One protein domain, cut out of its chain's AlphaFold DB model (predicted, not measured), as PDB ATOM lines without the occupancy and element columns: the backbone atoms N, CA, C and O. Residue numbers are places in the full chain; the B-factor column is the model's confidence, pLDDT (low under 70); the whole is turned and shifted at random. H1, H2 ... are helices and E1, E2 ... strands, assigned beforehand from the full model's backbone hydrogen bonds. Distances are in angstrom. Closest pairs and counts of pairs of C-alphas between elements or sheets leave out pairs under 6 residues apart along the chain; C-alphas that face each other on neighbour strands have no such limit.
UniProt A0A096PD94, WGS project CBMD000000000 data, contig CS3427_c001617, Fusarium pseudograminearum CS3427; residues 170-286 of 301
ATOM      1  N   SER A 170       5.332 -20.499  64.691       55.62
ATOM      2  CA  SER A 170       4.237 -21.425  65.036       55.62
ATOM      3  C   SER A 170       3.633 -22.102  63.798       55.62
ATOM      4  O   SER A 170       2.931 -23.100  63.924       55.62
ATOM      5  N   THR A 171       3.922 -21.573  62.609       58.81
ATOM      6  CA  THR A 171       3.462 -22.069  61.314       58.81
ATOM      7  C   THR A 171       4.277 -23.247  60.773       58.81
ATOM      8  O   THR A 171       3.825 -23.858  59.812       58.81
ATOM      9  N   ILE A 172       5.407 -23.655  61.377       53.25
ATOM     10  CA  ILE A 172       6.189 -24.808  60.867       53.25
ATOM     11  C   ILE A 172       5.360 -26.092  60.766       53.25
ATOM     12  O   ILE A 172       5.505 -26.818  59.785       53.25
ATOM     13  N   GLY A 173       4.463 -26.368  61.720       54.44
ATOM     14  CA  GLY A 173       3.570 -27.531  61.637       54.44
ATOM     15  C   GLY A 173       2.710 -27.513  60.367       54.44
ATOM     16  O   GLY A 173       2.674 -28.493  59.621       54.44
ATOM     17  N   ASP A 174       2.115 -26.360  60.054       59.88
ATOM     18  CA  ASP A 174       1.331 -26.154  58.832       59.88
ATOM     19  C   ASP A 174       2.206 -26.245  57.577       59.88
ATOM     20  O   ASP A 174       1.774 -26.741  56.535       59.88
ATOM     21  N   LEU A 175       3.452 -25.776  57.646       56.34
ATOM     22  CA  LEU A 175       4.399 -25.837  56.539       56.34
ATOM     23  C   LEU A 175       4.815 -27.276  56.237       56.34
ATOM     24  O   LEU A 175       4.774 -27.679  55.080       56.34
ATOM     25  N   VAL A 176       5.136 -28.068  57.259       55.62
ATOM     26  CA  VAL A 176       5.465 -29.498  57.147       55.62
ATOM     27  C   VAL A 176       4.285 -30.283  56.567       55.62
ATOM     28  O   VAL A 176       4.475 -31.060  55.627       55.62
ATOM     29  N   GLN A 177       3.061 -30.024  57.037       63.00
ATOM     30  CA  GLN A 177       1.852 -30.628  56.471       63.00
ATOM     31  C   GLN A 177       1.660 -30.240  54.996       63.00
ATOM     32  O   GLN A 177       1.419 -31.101  54.154       63.00
ATOM     33  N   ASN A 178       1.880 -28.969  54.648       63.03
ATOM     34  CA  ASN A 178       1.811 -28.495  53.266       63.03
ATOM     35  C   ASN A 178       2.818 -29.194  52.327       63.03
ATOM     36  O   ASN A 178       2.550 -29.292  51.130       63.03
ATOM     37  N   LEU A 179       3.972 -29.648  52.831       60.94
ATOM     38  CA  LEU A 179       4.952 -30.398  52.032       60.94
ATOM     39  C   LEU A 179       4.516 -31.835  51.778       60.94
ATOM     40  O   LEU A 179       4.694 -32.347  50.673       60.94
ATOM     41  N   LYS A 180       3.914 -32.466  52.784       64.44
ATOM     42  CA  LYS A 180       3.324 -33.796  52.648       64.44
ATOM     43  C   LYS A 180       2.150 -33.774  51.666       64.44
ATOM     44  O   LYS A 180       2.123 -34.568  50.728       64.44
ATOM     45  N   ASP A 181       1.260 -32.793  51.804       68.00
ATOM     46  CA  ASP A 181       0.139 -32.589  50.882       68.00
ATOM     47  C   ASP A 181       0.636 -32.394  49.440       68.00
ATOM     48  O   ASP A 181       0.101 -32.988  48.505       68.00
ATOM     49  N   ALA A 182       1.714 -31.622  49.252       66.44
ATOM     50  CA  ALA A 182       2.331 -31.420  47.944       66.44
ATOM     51  C   ALA A 182       2.832 -32.731  47.316       66.44
ATOM     52  O   ALA A 182       2.621 -32.965  46.124       66.44
ATOM     53  N   GLN A 183       3.466 -33.604  48.102       68.38
ATOM     54  CA  GLN A 183       3.934 -34.911  47.636       68.38
ATOM     55  C   GLN A 183       2.769 -35.824  47.230       68.38
ATOM     56  O   GLN A 183       2.820 -36.457  46.166       68.38
ATOM     57  N   ASP A 184       1.715 -35.871  48.044       75.06
ATOM     58  CA  ASP A 184       0.523 -36.678  47.775       75.06
ATOM     59  C   ASP A 184      -0.208 -36.186  46.524       75.06
ATOM     60  O   ASP A 184      -0.604 -36.983  45.665       75.06
ATOM     61  N   VAL A 185      -0.349 -34.867  46.373       74.88
ATOM     62  CA  VAL A 185      -0.973 -34.263  45.193       74.88
ATOM     63  C   VAL A 185      -0.132 -34.525  43.949       74.88
ATOM     64  O   VAL A 185      -0.677 -35.004  42.954       74.88
ATOM     65  N   LEU A 186       1.186 -34.300  43.983       73.50
ATOM     66  CA  LEU A 186       2.065 -34.595  42.846       73.50
ATOM     67  C   LEU A 186       1.972 -36.066  42.426       73.50
ATOM     68  O   LEU A 186       1.798 -36.352  41.241       73.50
ATOM     69  N   SER A 187       1.986 -36.995  43.382       78.12
ATOM     70  CA  SER A 187       1.832 -38.434  43.119       78.12
ATOM     71  C   SER A 187       0.488 -38.759  42.458       78.12
ATOM     72  O   SER A 187       0.437 -39.468  41.448       78.12
ATOM     73  N   LYS A 188      -0.612 -38.179  42.958       81.06
ATOM     74  CA  LYS A 188      -1.939 -38.295  42.330       81.06
ATOM     75  C   LYS A 188      -1.939 -37.744  40.902       81.06
ATOM     76  O   LYS A 188      -2.557 -38.341  40.020       81.06
ATOM     77  N   ARG A 189      -1.250 -36.627  40.654       78.50
ATOM     78  CA  ARG A 189      -1.171 -35.985  39.334       78.50
ATOM     79  C   ARG A 189      -0.324 -36.803  38.347       78.50
ATOM     80  O   ARG A 189      -0.757 -36.952  37.205       78.50
ATOM     81  N   PHE A 190       0.775 -37.429  38.776       81.25
ATOM     82  CA  PHE A 190       1.523 -38.393  37.951       81.25
ATOM     83  C   PHE A 190       0.671 -39.605  37.564       81.25
ATOM     84  O   PHE A 190       0.571 -39.932  36.381       81.25
ATOM     85  N   ASN A 191      -0.008 -40.221  38.536       85.56
ATOM     86  CA  ASN A 191      -0.900 -41.357  38.279       85.56
ATOM     87  C   ASN A 191      -2.042 -40.976  37.328       85.56
ATOM     88  O   ASN A 191      -2.432 -41.761  36.461       85.56
ATOM     89  N   ALA A 192      -2.576 -39.760  37.464       82.38
ATOM     90  CA  ALA A 192      -3.606 -39.243  36.577       82.38
ATOM     91  C   ALA A 192      -3.093 -39.070  35.137       82.38
ATOM     92  O   ALA A 192      -3.776 -39.506  34.210       82.38
ATOM     93  N   TYR A 193      -1.893 -38.514  34.950       82.94
ATOM     94  CA  TYR A 193      -1.252 -38.395  33.636       82.94
ATOM     95  C   TYR A 193      -0.993 -39.772  33.000       82.94
ATOM     96  O   TYR A 193      -1.392 -40.011  31.860       82.94
ATOM     97  N   GLN A 194      -0.435 -40.721  33.760       87.56
ATOM     98  CA  GLN A 194      -0.235 -42.104  33.307       87.56
ATOM     99  C   GLN A 194      -1.559 -42.792  32.943       87.56
ATOM    100  O   GLN A 194      -1.629 -43.518  31.955       87.56
ATOM    101  N   SER A 195      -2.635 -42.533  33.692       87.25
ATOM    102  CA  SER A 195      -3.971 -43.064  33.386       87.25
ATOM    103  C   SER A 195      -4.540 -42.501  32.083       87.25
ATOM    104  O   SER A 195      -5.143 -43.237  31.305       87.25
ATOM    105  N   VAL A 196      -4.336 -41.206  31.818       83.69
ATOM    106  CA  VAL A 196      -4.737 -40.585  30.548       83.69
ATOM    107  C   VAL A 196      -3.936 -41.186  29.394       83.69
ATOM    108  O   VAL A 196      -4.538 -41.625  28.415       83.69
ATOM    109  N   ARG A 197      -2.609 -41.307  29.534       87.81
ATOM    110  CA  ARG A 197      -1.757 -41.977  28.537       87.81
ATOM    111  C   ARG A 197      -2.199 -43.419  28.280       87.81
ATOM    112  O   ARG A 197      -2.331 -43.823  27.130       87.81
ATOM    113  N   ALA A 198      -2.536 -44.164  29.331       87.06
ATOM    114  CA  ALA A 198      -3.035 -45.535  29.221       87.06
ATOM    115  C   ALA A 198      -4.337 -45.641  28.421       87.06
ATOM    116  O   ALA A 198      -4.515 -46.600  27.676       87.06
ATOM    117  N   SER A 199      -5.227 -44.650  28.529       84.75
ATOM    118  CA  SER A 199      -6.488 -44.628  27.773       84.75
ATOM    119  C   SER A 199      -6.308 -44.425  26.263       84.75
ATOM    120  O   SER A 199      -7.212 -44.730  25.491       84.75
ATOM    121  N   GLN A 200      -5.143 -43.931  25.834       86.31
ATOM    122  CA  GLN A 200      -4.803 -43.709  24.423       86.31
ATOM    123  C   GLN A 200      -4.134 -44.935  23.779       86.31
ATOM    124  O   GLN A 200      -3.891 -44.941  22.569       86.31
ATOM    125  N   LEU A 201      -3.852 -45.967  24.581       87.12
ATOM    126  CA  LEU A 201      -3.275 -47.226  24.139       87.12
ATOM    127  C   LEU A 201      -4.391 -48.175  23.680       87.12
ATOM    128  O   LEU A 201      -5.266 -48.559  24.457       87.12
ATOM    129  N   VAL A 202      -4.352 -48.595  22.418       87.88
ATOM    130  CA  VAL A 202      -5.285 -49.586  21.872       87.88
ATOM    131  C   VAL A 202      -4.617 -50.948  21.908       87.88
ATOM    132  O   VAL A 202      -3.661 -51.211  21.180       87.88
ATOM    133  N   LEU A 203      -5.153 -51.832  22.741       87.19
ATOM    134  CA  LEU A 203      -4.638 -53.179  22.945       87.19
ATOM    135  C   LEU A 203      -5.584 -54.203  22.329       87.19
ATOM    136  O   LEU A 203      -6.805 -54.035  22.340       87.19
ATOM    137  N   PHE A 204      -5.027 -55.289  21.810       86.12
ATOM    138  CA  PHE A 204      -5.811 -56.439  21.389       86.12
ATOM    139  C   PHE A 204      -5.158 -57.723  21.873       86.12
ATOM    140  O   PHE A 204      -3.939 -57.821  22.008       86.12
ATOM    141  N   ARG A 205      -5.993 -58.721  22.135       79.81
ATOM    142  CA  ARG A 205      -5.524 -60.059  22.470       79.81
ATOM    143  C   ARG A 205      -5.370 -60.840  21.183       79.81
ATOM    144  O   ARG A 205      -6.328 -60.966  20.418       79.81
ATOM    145  N   ARG A 206      -4.175 -61.370  20.951       66.69
ATOM    146  CA  ARG A 206      -3.962 -62.328  19.873       66.69
ATOM    147  C   ARG A 206      -4.124 -63.723  20.463       66.69
ATOM    148  O   ARG A 206      -3.226 -64.227  21.124       66.69
ATOM    149  N   SER A 207      -5.285 -64.335  20.251       60.00
ATOM    150  CA  SER A 207      -5.452 -65.765  20.518       60.00
ATOM    151  C   SER A 207      -4.684 -66.541  19.452       60.00
ATOM    152  O   SER A 207      -4.998 -66.430  18.266       60.00
ATOM    153  N   ILE A 208      -3.662 -67.291  19.858       61.22
ATOM    154  CA  ILE A 208      -3.004 -68.248  18.970       61.22
ATOM    155  C   ILE A 208      -3.887 -69.507  18.942       61.22
ATOM    156  O   ILE A 208      -4.280 -69.998  20.001       61.22
ATOM    157  N   PRO A 209      -4.274 -70.024  17.763       56.59
ATOM    158  CA  PRO A 209      -5.038 -71.264  17.684       56.59
ATOM    159  C   PRO A 209      -4.280 -72.417  18.360       56.59
ATOM    160  O   PRO A 209      -3.160 -72.726  17.961       56.59
ATOM    161  N   GLY A 210      -4.893 -73.047  19.366       64.12
ATOM    162  CA  GLY A 210      -4.298 -74.147  20.143       64.12
ATOM    163  C   GLY A 210      -3.801 -73.761  21.540       64.12
ATOM    164  O   GLY A 210      -3.552 -74.652  22.349       64.12
ATOM    165  N   ASP A 211      -3.725 -72.467  21.853       60.34
ATOM    166  CA  ASP A 211      -3.350 -71.995  23.185       60.34
ATOM    167  C   ASP A 211      -4.489 -72.192  24.205       60.34
ATOM    168  O   ASP A 211      -5.663 -71.969  23.873       60.34
ATOM    169  N   PRO A 212      -4.178 -72.568  25.461       62.22
ATOM    170  CA  PRO A 212      -5.158 -72.567  26.537       62.22
ATOM    171  C   PRO A 212      -5.848 -71.193  26.681       62.22
ATOM    172  O   PRO A 212      -5.221 -70.145  26.498       62.22
ATOM    173  N   PRO A 213      -7.142 -71.145  27.048       58.50
ATOM    174  CA  PRO A 213      -7.825 -69.883  27.310       58.50
ATOM    175  C   PRO A 213      -7.064 -69.063  28.361       58.50
ATOM    176  O   PRO A 213      -6.858 -69.523  29.480       58.50
ATOM    177  N   GLY A 214      -6.654 -67.844  28.002       57.47
ATOM    178  CA  GLY A 214      -5.934 -66.936  28.903       57.47
ATOM    179  C   GLY A 214      -4.411 -66.894  28.743       57.47
ATOM    180  O   GLY A 214      -3.793 -66.095  29.432       57.47
ATOM    181  N   THR A 215      -3.801 -67.663  27.833       56.75
ATOM    182  CA  THR A 215      -2.336 -67.622  27.604       56.75
ATOM    183  C   THR A 215      -1.900 -66.733  26.436       56.75
ATOM    184  O   THR A 215      -0.707 -66.576  26.193       56.75
ATOM    185  N   GLY A 216      -2.846 -66.136  25.703       63.19
ATOM    186  CA  GLY A 216      -2.533 -65.239  24.590       63.19
ATOM    187  C   GLY A 216      -1.919 -63.916  25.062       63.19
ATOM    188  O   GLY A 216      -2.447 -63.277  25.972       63.19
ATOM    189  N   GLY A 217      -0.835 -63.486  24.412       74.50
ATOM    190  CA  GLY A 217      -0.186 -62.201  24.686       74.50
ATOM    191  C   GLY A 217      -1.082 -60.995  24.370       74.50
ATOM    192  O   GLY A 217      -1.936 -61.032  23.472       74.50
ATOM    193  N   LEU A 218      -0.879 -59.907  25.115       85.00
ATOM    194  CA  LEU A 218      -1.527 -58.622  24.875       85.00
ATOM    195  C   LEU A 218      -0.658 -57.799  23.924       85.00
ATOM    196  O   LEU A 218       0.473 -57.456  24.254       85.00
ATOM    197  N   THR A 219      -1.171 -57.482  22.740       87.81
ATOM    198  CA  THR A 219      -0.403 -56.791  21.702       87.81
ATOM    199  C   THR A 219      -0.921 -55.371  21.493       87.81
ATOM    200  O   THR A 219      -2.132 -55.123  21.482       87.81
ATOM    201  N   VAL A 220      -0.005 -54.424  21.293       88.62
ATOM    202  CA  VAL A 220      -0.333 -53.035  20.952       88.62
ATOM    203  C   VAL A 220      -0.822 -52.960  19.508       88.62
ATOM    204  O   VAL A 220      -0.094 -53.292  18.573       88.62
ATOM    205  N   ARG A 221      -2.067 -52.514  19.319       87.56
ATOM    206  CA  ARG A 221      -2.671 -52.247  18.005       87.56
ATOM    207  C   ARG A 221      -2.358 -50.840  17.512       87.56
ATOM    208  O   ARG A 221      -2.147 -50.651  16.322       87.56
ATOM    209  N   ALA A 222      -2.395 -49.874  18.424       86.56
ATOM    210  CA  ALA A 222      -2.095 -48.471  18.177       86.56
ATOM    211  C   ALA A 222      -1.754 -47.776  19.503       86.56
ATOM    212  O   ALA A 222      -2.320 -48.118  20.541       86.56
ATOM    213  N   ASP A 223      -0.878 -46.780  19.448       88.19
ATOM    214  CA  ASP A 223      -0.685 -45.784  20.501       88.19
ATOM    215  C   ASP A 223      -0.829 -44.413  19.841       88.19
ATOM    216  O   ASP A 223      -0.045 -44.060  18.962       88.19
ATOM    217  N   ASN A 224      -1.884 -43.686  20.206       81.81
ATOM    218  CA  ASN A 224      -2.211 -42.384  19.614       81.81
ATOM    219  C   ASN A 224      -1.821 -41.217  20.530       81.81
ATOM    220  O   ASN A 224      -2.288 -40.098  20.323       81.81
ATOM    221  N   GLY A 225      -1.055 -41.481  21.591       80.00
ATOM    222  CA  GLY A 225      -0.875 -40.525  22.678       80.00
ATOM    223  C   GLY A 225       0.564 -40.197  23.048       80.00
ATOM    224  O   GLY A 225       0.766 -39.476  24.020       80.00
ATOM    225  N   GLY A 226       1.556 -40.742  22.346       83.50
ATOM    226  CA  GLY A 226       2.966 -40.534  22.660       83.50
ATOM    227  C   GLY A 226       3.377 -39.067  22.662       83.50
ATOM    228  O   GLY A 226       2.942 -38.276  21.824       83.50
ATOM    229  N   ASP A 227       4.253 -38.726  23.601       81.69
ATOM    230  CA  ASP A 227       4.768 -37.377  23.805       81.69
ATOM    231  C   ASP A 227       6.246 -37.395  24.247       81.69
ATOM    232  O   ASP A 227       6.939 -38.407  24.140       81.69
ATOM    233  N   THR A 228       6.748 -36.247  24.710       78.06
ATOM    234  CA  THR A 228       8.145 -36.074  25.130       78.06
ATOM    235  C   THR A 228       8.513 -36.804  26.425       78.06
ATOM    236  O   THR A 228       9.700 -36.968  26.687       78.06
ATOM    237  N   LEU A 229       7.540 -37.195  27.257       77.56
ATOM    238  CA  LEU A 229       7.776 -37.898  28.526       77.56
ATOM    239  C   LEU A 229       7.520 -39.399  28.407       77.56
ATOM    240  O   LEU A 229       8.252 -40.182  29.001       77.56
ATOM    241  N   ILE A 230       6.495 -39.805  27.654       85.56
ATOM    242  CA  ILE A 230       6.213 -41.211  27.354       85.56
ATOM    243  C   ILE A 230       6.061 -41.347  25.838       85.56
ATOM    244  O   ILE A 230       4.980 -41.048  25.310       85.56
ATOM    245  N   PRO A 231       7.109 -41.803  25.125       87.88
ATOM    246  CA  PRO A 231       7.045 -41.959  23.679       87.88
ATOM    247  C   PRO A 231       6.011 -43.017  23.286       87.88
ATOM    248  O   PRO A 231       5.598 -43.844  24.101       87.88
ATOM    249  N   ASN A 232       5.599 -42.992  22.017       90.88
ATOM    250  CA  ASN A 232       4.685 -43.999  21.486       90.88
ATOM    251  C   ASN A 232       5.274 -45.402  21.636       90.88
ATOM    252  O   ASN A 232       6.425 -45.646  21.262       90.88
ATOM    253  N   ILE A 233       4.454 -46.336  22.107       91.88
ATOM    254  CA  ILE A 233       4.813 -47.752  22.126       91.88
ATOM    255  C   ILE A 233       4.632 -48.323  20.709       91.88
ATOM    256  O   ILE A 233       3.551 -48.168  20.130       91.88
ATOM    257  N   PRO A 234       5.647 -48.992  20.124       92.12
ATOM    258  CA  PRO A 234       5.542 -49.528  18.771       92.12
ATOM    259  C   PRO A 234       4.362 -50.490  18.598       92.12
ATOM    260  O   PRO A 234       4.113 -51.364  19.438       92.12
ATOM    261  N   VAL A 235       3.673 -50.378  17.463       90.94
ATOM    262  CA  VAL A 235       2.624 -51.328  17.072       90.94
ATOM    263  C   VAL A 235       3.227 -52.728  16.959       90.94
ATOM    264  O   VAL A 235       4.303 -52.907  16.394       90.94
ATOM    265  N   GLY A 236       2.534 -53.729  17.497       85.31
ATOM    266  CA  GLY A 236       3.007 -55.115  17.524       85.31
ATOM    267  C   GLY A 236       3.832 -55.485  18.759       85.31
ATOM    268  O   GLY A 236       4.073 -56.674  18.976       85.31
ATOM    269  N   THR A 237       4.206 -54.518  19.606       89.75
ATOM    270  CA  THR A 237       4.818 -54.815  20.915       89.75
ATOM    271  C   THR A 237       3.881 -55.707  21.725       89.75
ATOM    272  O   THR A 237       2.680 -55.437  21.797       89.75
ATOM    273  N   THR A 238       4.417 -56.786  22.297       88.62
ATOM    274  CA  THR A 238       3.638 -57.803  23.016       88.62
ATOM    275  C   THR A 238       4.025 -57.827  24.489       88.62
ATOM    276  O   THR A 238       5.207 -57.779  24.820       88.62
ATOM    277  N   TYR A 239       3.016 -57.922  25.348       87.06
ATOM    278  CA  TYR A 239       3.115 -57.986  26.801       87.06
ATOM    279  C   TYR A 239       2.409 -59.238  27.328       87.06
ATOM    280  O   TYR A 239       1.621 -59.876  26.619       87.06
ATOM    281  N   ASP A 240       2.679 -59.571  28.590       83.50
ATOM    282  CA  ASP A 240       1.966 -60.624  29.311       83.50
ATOM    283  C   ASP A 240       0.453 -60.320  29.376       83.50
ATOM    284  O   ASP A 240       0.023 -59.165  29.419       83.50
ATOM    285  N   TYR A 241      -0.374 -61.366  29.375       76.06
ATOM    286  CA  TYR A 241      -1.836 -61.266  29.391       76.06
ATOM    287  C   TYR A 241      -2.403 -60.575  30.645       76.06
ATOM    288  O   TYR A 241      -3.529 -60.067  30.609       76.06
ATOM    289  N   THR A 242      -1.644 -60.571  31.746       81.12
ATOM    290  CA  THR A 242      -1.985 -59.915  33.017       81.12
ATOM    291  C   THR A 242      -1.797 -58.401  32.977       81.12
ATOM    292  O   THR A 242      -2.328 -57.688  33.834       81.12
ATOM    293  N   TYR A 243      -1.071 -57.887  31.981       83.25
ATOM    294  CA  TYR A 243      -0.817 -56.462  31.865       83.25
ATOM    295  C   TYR A 243      -2.085 -55.745  31.407       83.25
ATOM    296  O   TYR A 243      -2.921 -56.271  30.673       83.25
ATOM    297  N   ASN A 244      -2.229 -54.498  31.835       86.38
ATOM    298  CA  ASN A 244      -3.232 -53.583  31.317       86.38
ATOM    299  C   ASN A 244      -2.535 -52.314  30.807       86.38
ATOM    300  O   ASN A 244      -1.336 -52.125  31.023       86.38
ATOM    301  N   GLY A 245      -3.284 -51.434  30.136       86.00
ATOM    302  CA  GLY A 245      -2.719 -50.203  29.577       86.00
ATOM    303  C   GLY A 245      -1.996 -49.341  30.617       86.00
ATOM    304  O   GLY A 245      -0.966 -48.754  30.305       86.00
ATOM    305  N   PHE A 246      -2.479 -49.308  31.865       89.06
ATOM    306  CA  PHE A 246      -1.831 -48.555  32.937       89.06
ATOM    307  C   PHE A 246      -0.488 -49.167  33.335       89.06
ATOM    308  O   PHE A 246       0.498 -48.441  33.422       89.06
ATOM    309  N   THR A 247      -0.416 -50.489  33.516       91.62
ATOM    310  CA  THR A 247       0.844 -51.191  33.813       91.62
ATOM    311  C   THR A 247       1.875 -50.959  32.709       91.62
ATOM    312  O   THR A 247       3.002 -50.572  33.002       91.62
ATOM    313  N   ILE A 248       1.463 -51.097  31.446       91.50
ATOM    314  CA  ILE A 248       2.324 -50.888  30.275       91.50
ATOM    315  C   ILE A 248       2.881 -49.455  30.243       91.50
ATOM    316  O   ILE A 248       4.083 -49.249  30.085       91.50
ATOM    317  N   ILE A 249       2.021 -48.449  30.433       92.56
ATOM    318  CA  ILE A 249       2.440 -47.043  30.456       92.56
ATOM    319  C   ILE A 249       3.322 -46.730  31.664       92.56
ATOM    320  O   ILE A 249       4.274 -45.961  31.543       92.56
ATOM    321  N   ARG A 250       3.043 -47.322  32.828       90.81
ATOM    322  CA  ARG A 250       3.871 -47.153  34.024       90.81
ATOM    323  C   ARG A 250       5.274 -47.720  33.814       90.81
ATOM    324  O   ARG A 250       6.243 -47.092  34.229       90.81
ATOM    325  N   GLU A 251       5.403 -48.862  33.148       89.81
ATOM    326  CA  GLU A 251       6.712 -49.396  32.768       89.81
ATOM    327  C   GLU A 251       7.425 -48.515  31.748       89.81
ATOM    328  O   GLU A 251       8.604 -48.214  31.928       89.81
ATOM    329  N   ALA A 252       6.713 -48.043  30.720       88.81
ATOM    330  CA  ALA A 252       7.272 -47.114  29.745       88.81
ATOM    331  C   ALA A 252       7.787 -45.838  30.434       88.81
ATOM    332  O   ALA A 252       8.928 -45.436  30.209       88.81
ATOM    333  N   TRP A 253       7.011 -45.265  31.357       87.56
ATOM    334  CA  TRP A 253       7.431 -44.149  32.204       87.56
ATOM    335  C   TRP A 253       8.696 -44.475  33.002       87.56
ATOM    336  O   TRP A 253       9.687 -43.753  32.904       87.56
ATOM    337  N   ASN A 254       8.697 -45.593  33.729       87.12
ATOM    338  CA  ASN A 254       9.837 -46.060  34.522       87.12
ATOM    339  C   ASN A 254      11.050 -46.453  33.664       87.12
ATOM    340  O   ASN A 254      12.119 -46.713  34.206       87.12
ATOM    341  N   SER A 255      10.908 -46.536  32.340       85.75
ATOM    342  CA  SER A 255      12.016 -46.779  31.416       85.75
ATOM    343  C   SER A 255      12.709 -45.489  30.964       85.75
ATOM    344  O   SER A 255      13.888 -45.538  30.593       85.75
ATOM    345  N   THR A 256      12.014 -44.350  31.041       81.25
ATOM    346  CA  THR A 256      12.518 -43.029  30.634       81.25
ATOM    347  C   THR A 256      13.463 -42.428  31.671       81.25
ATOM    348  O   THR A 256      13.378 -42.750  32.854       81.25
ATOM    349  N   GLU A 257      14.351 -41.520  31.253       79.38
ATOM    350  CA  GLU A 257      15.208 -40.765  32.182       79.38
ATOM    351  C   GLU A 257      14.365 -39.988  33.199       79.38
ATOM    352  O   GLU A 257      14.592 -40.083  34.401       79.38
ATOM    353  N   PHE A 258      13.304 -39.329  32.732       71.31
ATOM    354  CA  PHE A 258      12.412 -38.557  33.591       71.31
ATOM    355  C   PHE A 258      11.798 -39.397  34.725       71.31
ATOM    356  O   PHE A 258      11.808 -38.986  35.888       71.31
ATOM    357  N   GLY A 259      11.299 -40.596  34.403       68.31
ATOM    358  CA  GLY A 259      10.727 -41.517  35.386       68.31
ATOM    359  C   GLY A 259      11.765 -42.231  36.259       68.31
ATOM    360  O   GLY A 259      11.489 -42.481  37.430       68.31
ATOM    361  N   LYS A 260      12.956 -42.536  35.721       78.56
ATOM    362  CA  LYS A 260      14.038 -43.237  36.442       78.56
ATOM    363  C   LYS A 260      14.798 -42.356  37.420       78.56
ATOM    364  O   LYS A 260      15.190 -42.845  38.476       78.56
ATOM    365  N   THR A 261      15.074 -41.110  37.045       68.94
ATOM    366  CA  THR A 261      16.007 -40.244  37.778       68.94
ATOM    367  C   THR A 261      15.333 -38.954  38.215       68.94
ATOM    368  O   THR A 261      15.222 -38.712  39.413       68.94
ATOM    369  N   THR A 262      14.793 -38.162  37.284       64.94
ATOM    370  CA  THR A 262      14.315 -36.799  37.578       64.94
ATOM    371  C   THR A 262      13.245 -36.760  38.670       64.94
ATOM    372  O   THR A 262      13.351 -35.969  39.607       64.94
ATOM    373  N   ILE A 263      12.220 -37.613  38.585       66.94
ATOM    374  CA  ILE A 263      11.142 -37.641  39.583       66.94
ATOM    375  C   ILE A 263      11.589 -38.236  40.926       66.94
ATOM    376  O   ILE A 263      11.337 -37.599  41.954       66.94
ATOM    377  N   PRO A 264      12.272 -39.396  40.972       66.81
ATOM    378  CA  PRO A 264      12.851 -39.897  42.215       66.81
ATOM    379  C   PRO A 264      13.788 -38.902  42.913       66.81
ATOM    380  O   PRO A 264      13.674 -38.723  44.125       66.81
ATOM    381  N   ASP A 265      14.658 -38.207  42.177       61.72
ATOM    382  CA  ASP A 265      15.578 -37.212  42.743       61.72
ATOM    383  C   ASP A 265      14.843 -35.979  43.276       61.72
ATOM    384  O   ASP A 265      15.181 -35.463  44.347       61.72
ATOM    385  N   LEU A 266      13.788 -35.541  42.585       61.94
ATOM    386  CA  LEU A 266      12.918 -34.472  43.067       61.94
ATOM    387  C   LEU A 266      12.238 -34.868  44.385       61.94
ATOM    388  O   LEU A 266      12.308 -34.124  45.363       61.94
ATOM    389  N   PHE A 267      11.640 -36.061  44.454       64.19
ATOM    390  CA  PHE A 267      11.026 -36.553  45.688       64.19
ATOM    391  C   PHE A 267      12.051 -36.770  46.801       64.19
ATOM    392  O   PHE A 267      11.767 -36.469  47.958       64.19
ATOM    393  N   LYS A 268      13.260 -37.244  46.485       63.47
ATOM    394  CA  LYS A 268      14.362 -37.351  47.450       63.47
ATOM    395  C   LYS A 268      14.748 -35.984  48.008       63.47
ATOM    396  O   LYS A 268      14.984 -35.873  49.208       63.47
ATOM    397  N   THR A 269      14.771 -34.955  47.164       57.56
ATOM    398  CA  THR A 269      15.054 -33.571  47.565       57.56
ATOM    399  C   THR A 269      13.952 -33.031  48.477       57.56
ATOM    400  O   THR A 269      14.258 -32.535  49.560       57.56
ATOM    401  N   TYR A 270      12.676 -33.227  48.118       61.03
ATOM    402  CA  TYR A 270      11.541 -32.875  48.980       61.03
ATOM    403  C   TYR A 270      11.575 -33.611  50.320       61.03
ATOM    404  O   TYR A 270      11.423 -32.986  51.363       61.03
ATOM    405  N   ASN A 271      11.852 -34.916  50.315       60.72
ATOM    406  CA  ASN A 271      11.968 -35.721  51.530       60.72
ATOM    407  C   ASN A 271      13.163 -35.301  52.395       60.72
ATOM    408  O   ASN A 271      13.075 -35.323  53.620       60.72
ATOM    409  N   GLY A 272      14.286 -34.928  51.780       55.00
ATOM    410  CA  GLY A 272      15.457 -34.410  52.482       55.00
ATOM    411  C   GLY A 272      15.151 -33.093  53.189       55.00
ATOM    412  O   GLY A 272      15.438 -32.954  54.376       55.00
ATOM    413  N   ALA A 273      14.497 -32.165  52.493       52.56
ATOM    414  CA  ALA A 273      14.068 -30.895  53.065       52.56
ATOM    415  C   ALA A 273      12.962 -31.064  54.122       52.56
ATOM    416  O   ALA A 273      12.995 -30.394  55.149       52.56
ATOM    417  N   TYR A 274      12.032 -32.003  53.926       55.59
ATOM    418  CA  TYR A 274      11.035 -32.393  54.926       55.59
ATOM    419  C   TYR A 274      11.696 -32.925  56.202       55.59
ATOM    420  O   TYR A 274      11.393 -32.450  57.291       55.59
ATOM    421  N   LYS A 275      12.654 -33.855  56.084       57.06
ATOM    422  CA  LYS A 275      13.412 -34.387  57.230       57.06
ATOM    423  C   LYS A 275      14.241 -33.313  57.928       57.06
ATOM    424  O   LYS A 275      14.296 -33.303  59.154       57.06
ATOM    425  N   ALA A 276      14.851 -32.405  57.165       51.19
ATOM    426  CA  ALA A 276      15.521 -31.240  57.728       51.19
ATOM    427  C   ALA A 276      14.523 -30.379  58.520       51.19
ATOM    428  O   ALA A 276      14.796 -30.059  59.669       51.19
ATOM    429  N   GLY A 277      13.333 -30.113  57.973       49.53
ATOM    430  CA  GLY A 277      12.242 -29.434  58.679       49.53
ATOM    431  C   GLY A 277      11.796 -30.148  59.959       49.53
ATOM    432  O   GLY A 277      11.665 -29.507  60.996       49.53
ATOM    433  N   LEU A 278      11.632 -31.476  59.927       51.34
ATOM    434  CA  LEU A 278      11.274 -32.273  61.109       51.34
ATOM    435  C   LEU A 278      12.346 -32.224  62.201       51.34
ATOM    436  O   LEU A 278      12.012 -32.136  63.377       51.34
ATOM    437  N   SER A 279      13.629 -32.242  61.829       49.97
ATOM    438  CA  SER A 279      14.739 -32.167  62.792       49.97
ATOM    439  C   SER A 279      14.822 -30.831  63.543       49.97
ATOM    440  O   SER A 279      15.549 -30.724  64.528       49.97
ATOM    441  N   LEU A 280      14.068 -29.827  63.087       44.66
ATOM    442  CA  LEU A 280      13.959 -28.503  63.694       44.66
ATOM    443  C   LEU A 280      12.757 -28.385  64.657       44.66
ATOM    444  O   LEU A 280      12.593 -27.360  65.312       44.66
ATOM    445  N   LEU A 281      11.911 -29.415  64.773       44.34
ATOM    446  CA  LEU A 281      10.738 -29.407  65.652       44.34
ATOM    447  C   LEU A 281      11.058 -29.941  67.053       44.34
ATOM    448  O   LEU A 281      11.839 -30.875  67.230       44.34
ATOM    449  N   THR A 282      10.415 -29.369  68.075       48.28
ATOM    450  CA  THR A 282      10.532 -29.884  69.450       48.28
ATOM    451  C   THR A 282       9.785 -31.217  69.607       48.28
ATOM    452  O   THR A 282       8.779 -31.425  68.922       48.28
ATOM    453  N   PRO A 283      10.177 -32.102  70.548       46.19
ATOM    454  CA  PRO A 283       9.509 -33.392  70.765       46.19
ATOM    455  C   PRO A 283       7.987 -33.288  70.943       46.19
ATOM    456  O   PRO A 283       7.239 -34.089  70.404       46.19
ATOM    457  N   ARG A 284       7.506 -32.227  71.601       39.50
ATOM    458  CA  ARG A 284       6.071 -31.987  71.830       39.50
ATOM    459  C   ARG A 284       5.299 -31.592  70.561       39.50
ATOM    460  O   ARG A 284       4.093 -31.794  70.494       39.50
ATOM    461  N   GLN A 285       5.973 -30.999  69.575       39.47
ATOM    462  CA  GLN A 285       5.405 -30.703  68.252       39.47
ATOM    463  C   GLN A 285       5.480 -31.930  67.338       39.47
ATOM    464  O   GLN A 285       4.570 -32.152  66.547       39.47
ATOM    465  N   LEU A 286       6.524 -32.752  67.488       42.38
ATOM    466  CA  LEU A 286       6.627 -34.052  66.826       42.38
ATOM    467  C   LEU A 286       5.526 -35.008  67.305       42.38
ATOM    468  O   LEU A 286       4.865 -35.590  66.460       42.38
TER     469      LEU A 286
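What this domain is: This is residues 170 to 286 of the 301 residues of an uncharacterized protein of Fusarium pseudograminearum CS3427 (UniProt A0A096PD94). Long helices H1 and H3 run side by side, opposite ways. H2 crosses one end, and hairpin E1-E2, antiparallel, extends the rod. The printed part, 117 residues, mostly helix, ordered H1 E1 E2 H2 H3 H4, is only just extended, close to loose: radius of gyration of the C-alphas 20.4 A, spans 68 by 31 by 19 A.

Where its parts are: Find C-alpha 172 at (6.189, -24.808, 60.867); from there H1 runs 40.6 A to 199. E1 is residues 201 to 205, E2 218 to 223, H2 245 to 255, H3 257 to 278. H4, 283 to 286, ends at (6.627, -34.052, 66.826).

How they stand to each other: H1 residues 172 to 183 alone touch H3, C-alphas 176 and 274 being closest at 6.7 A, a shallow tilt of 16 degrees. Between E1 and E2, N 202 and O 222, 2.8 A apart, are within hydrogen-bond range. So is every O i to N i+4 pair in H1 and H2, and 16 of 18 in H3.

The domain as a whole: The printed part has no cut, long links E1-E2 and E2-H2, and 52 residues with pLDDT under 70.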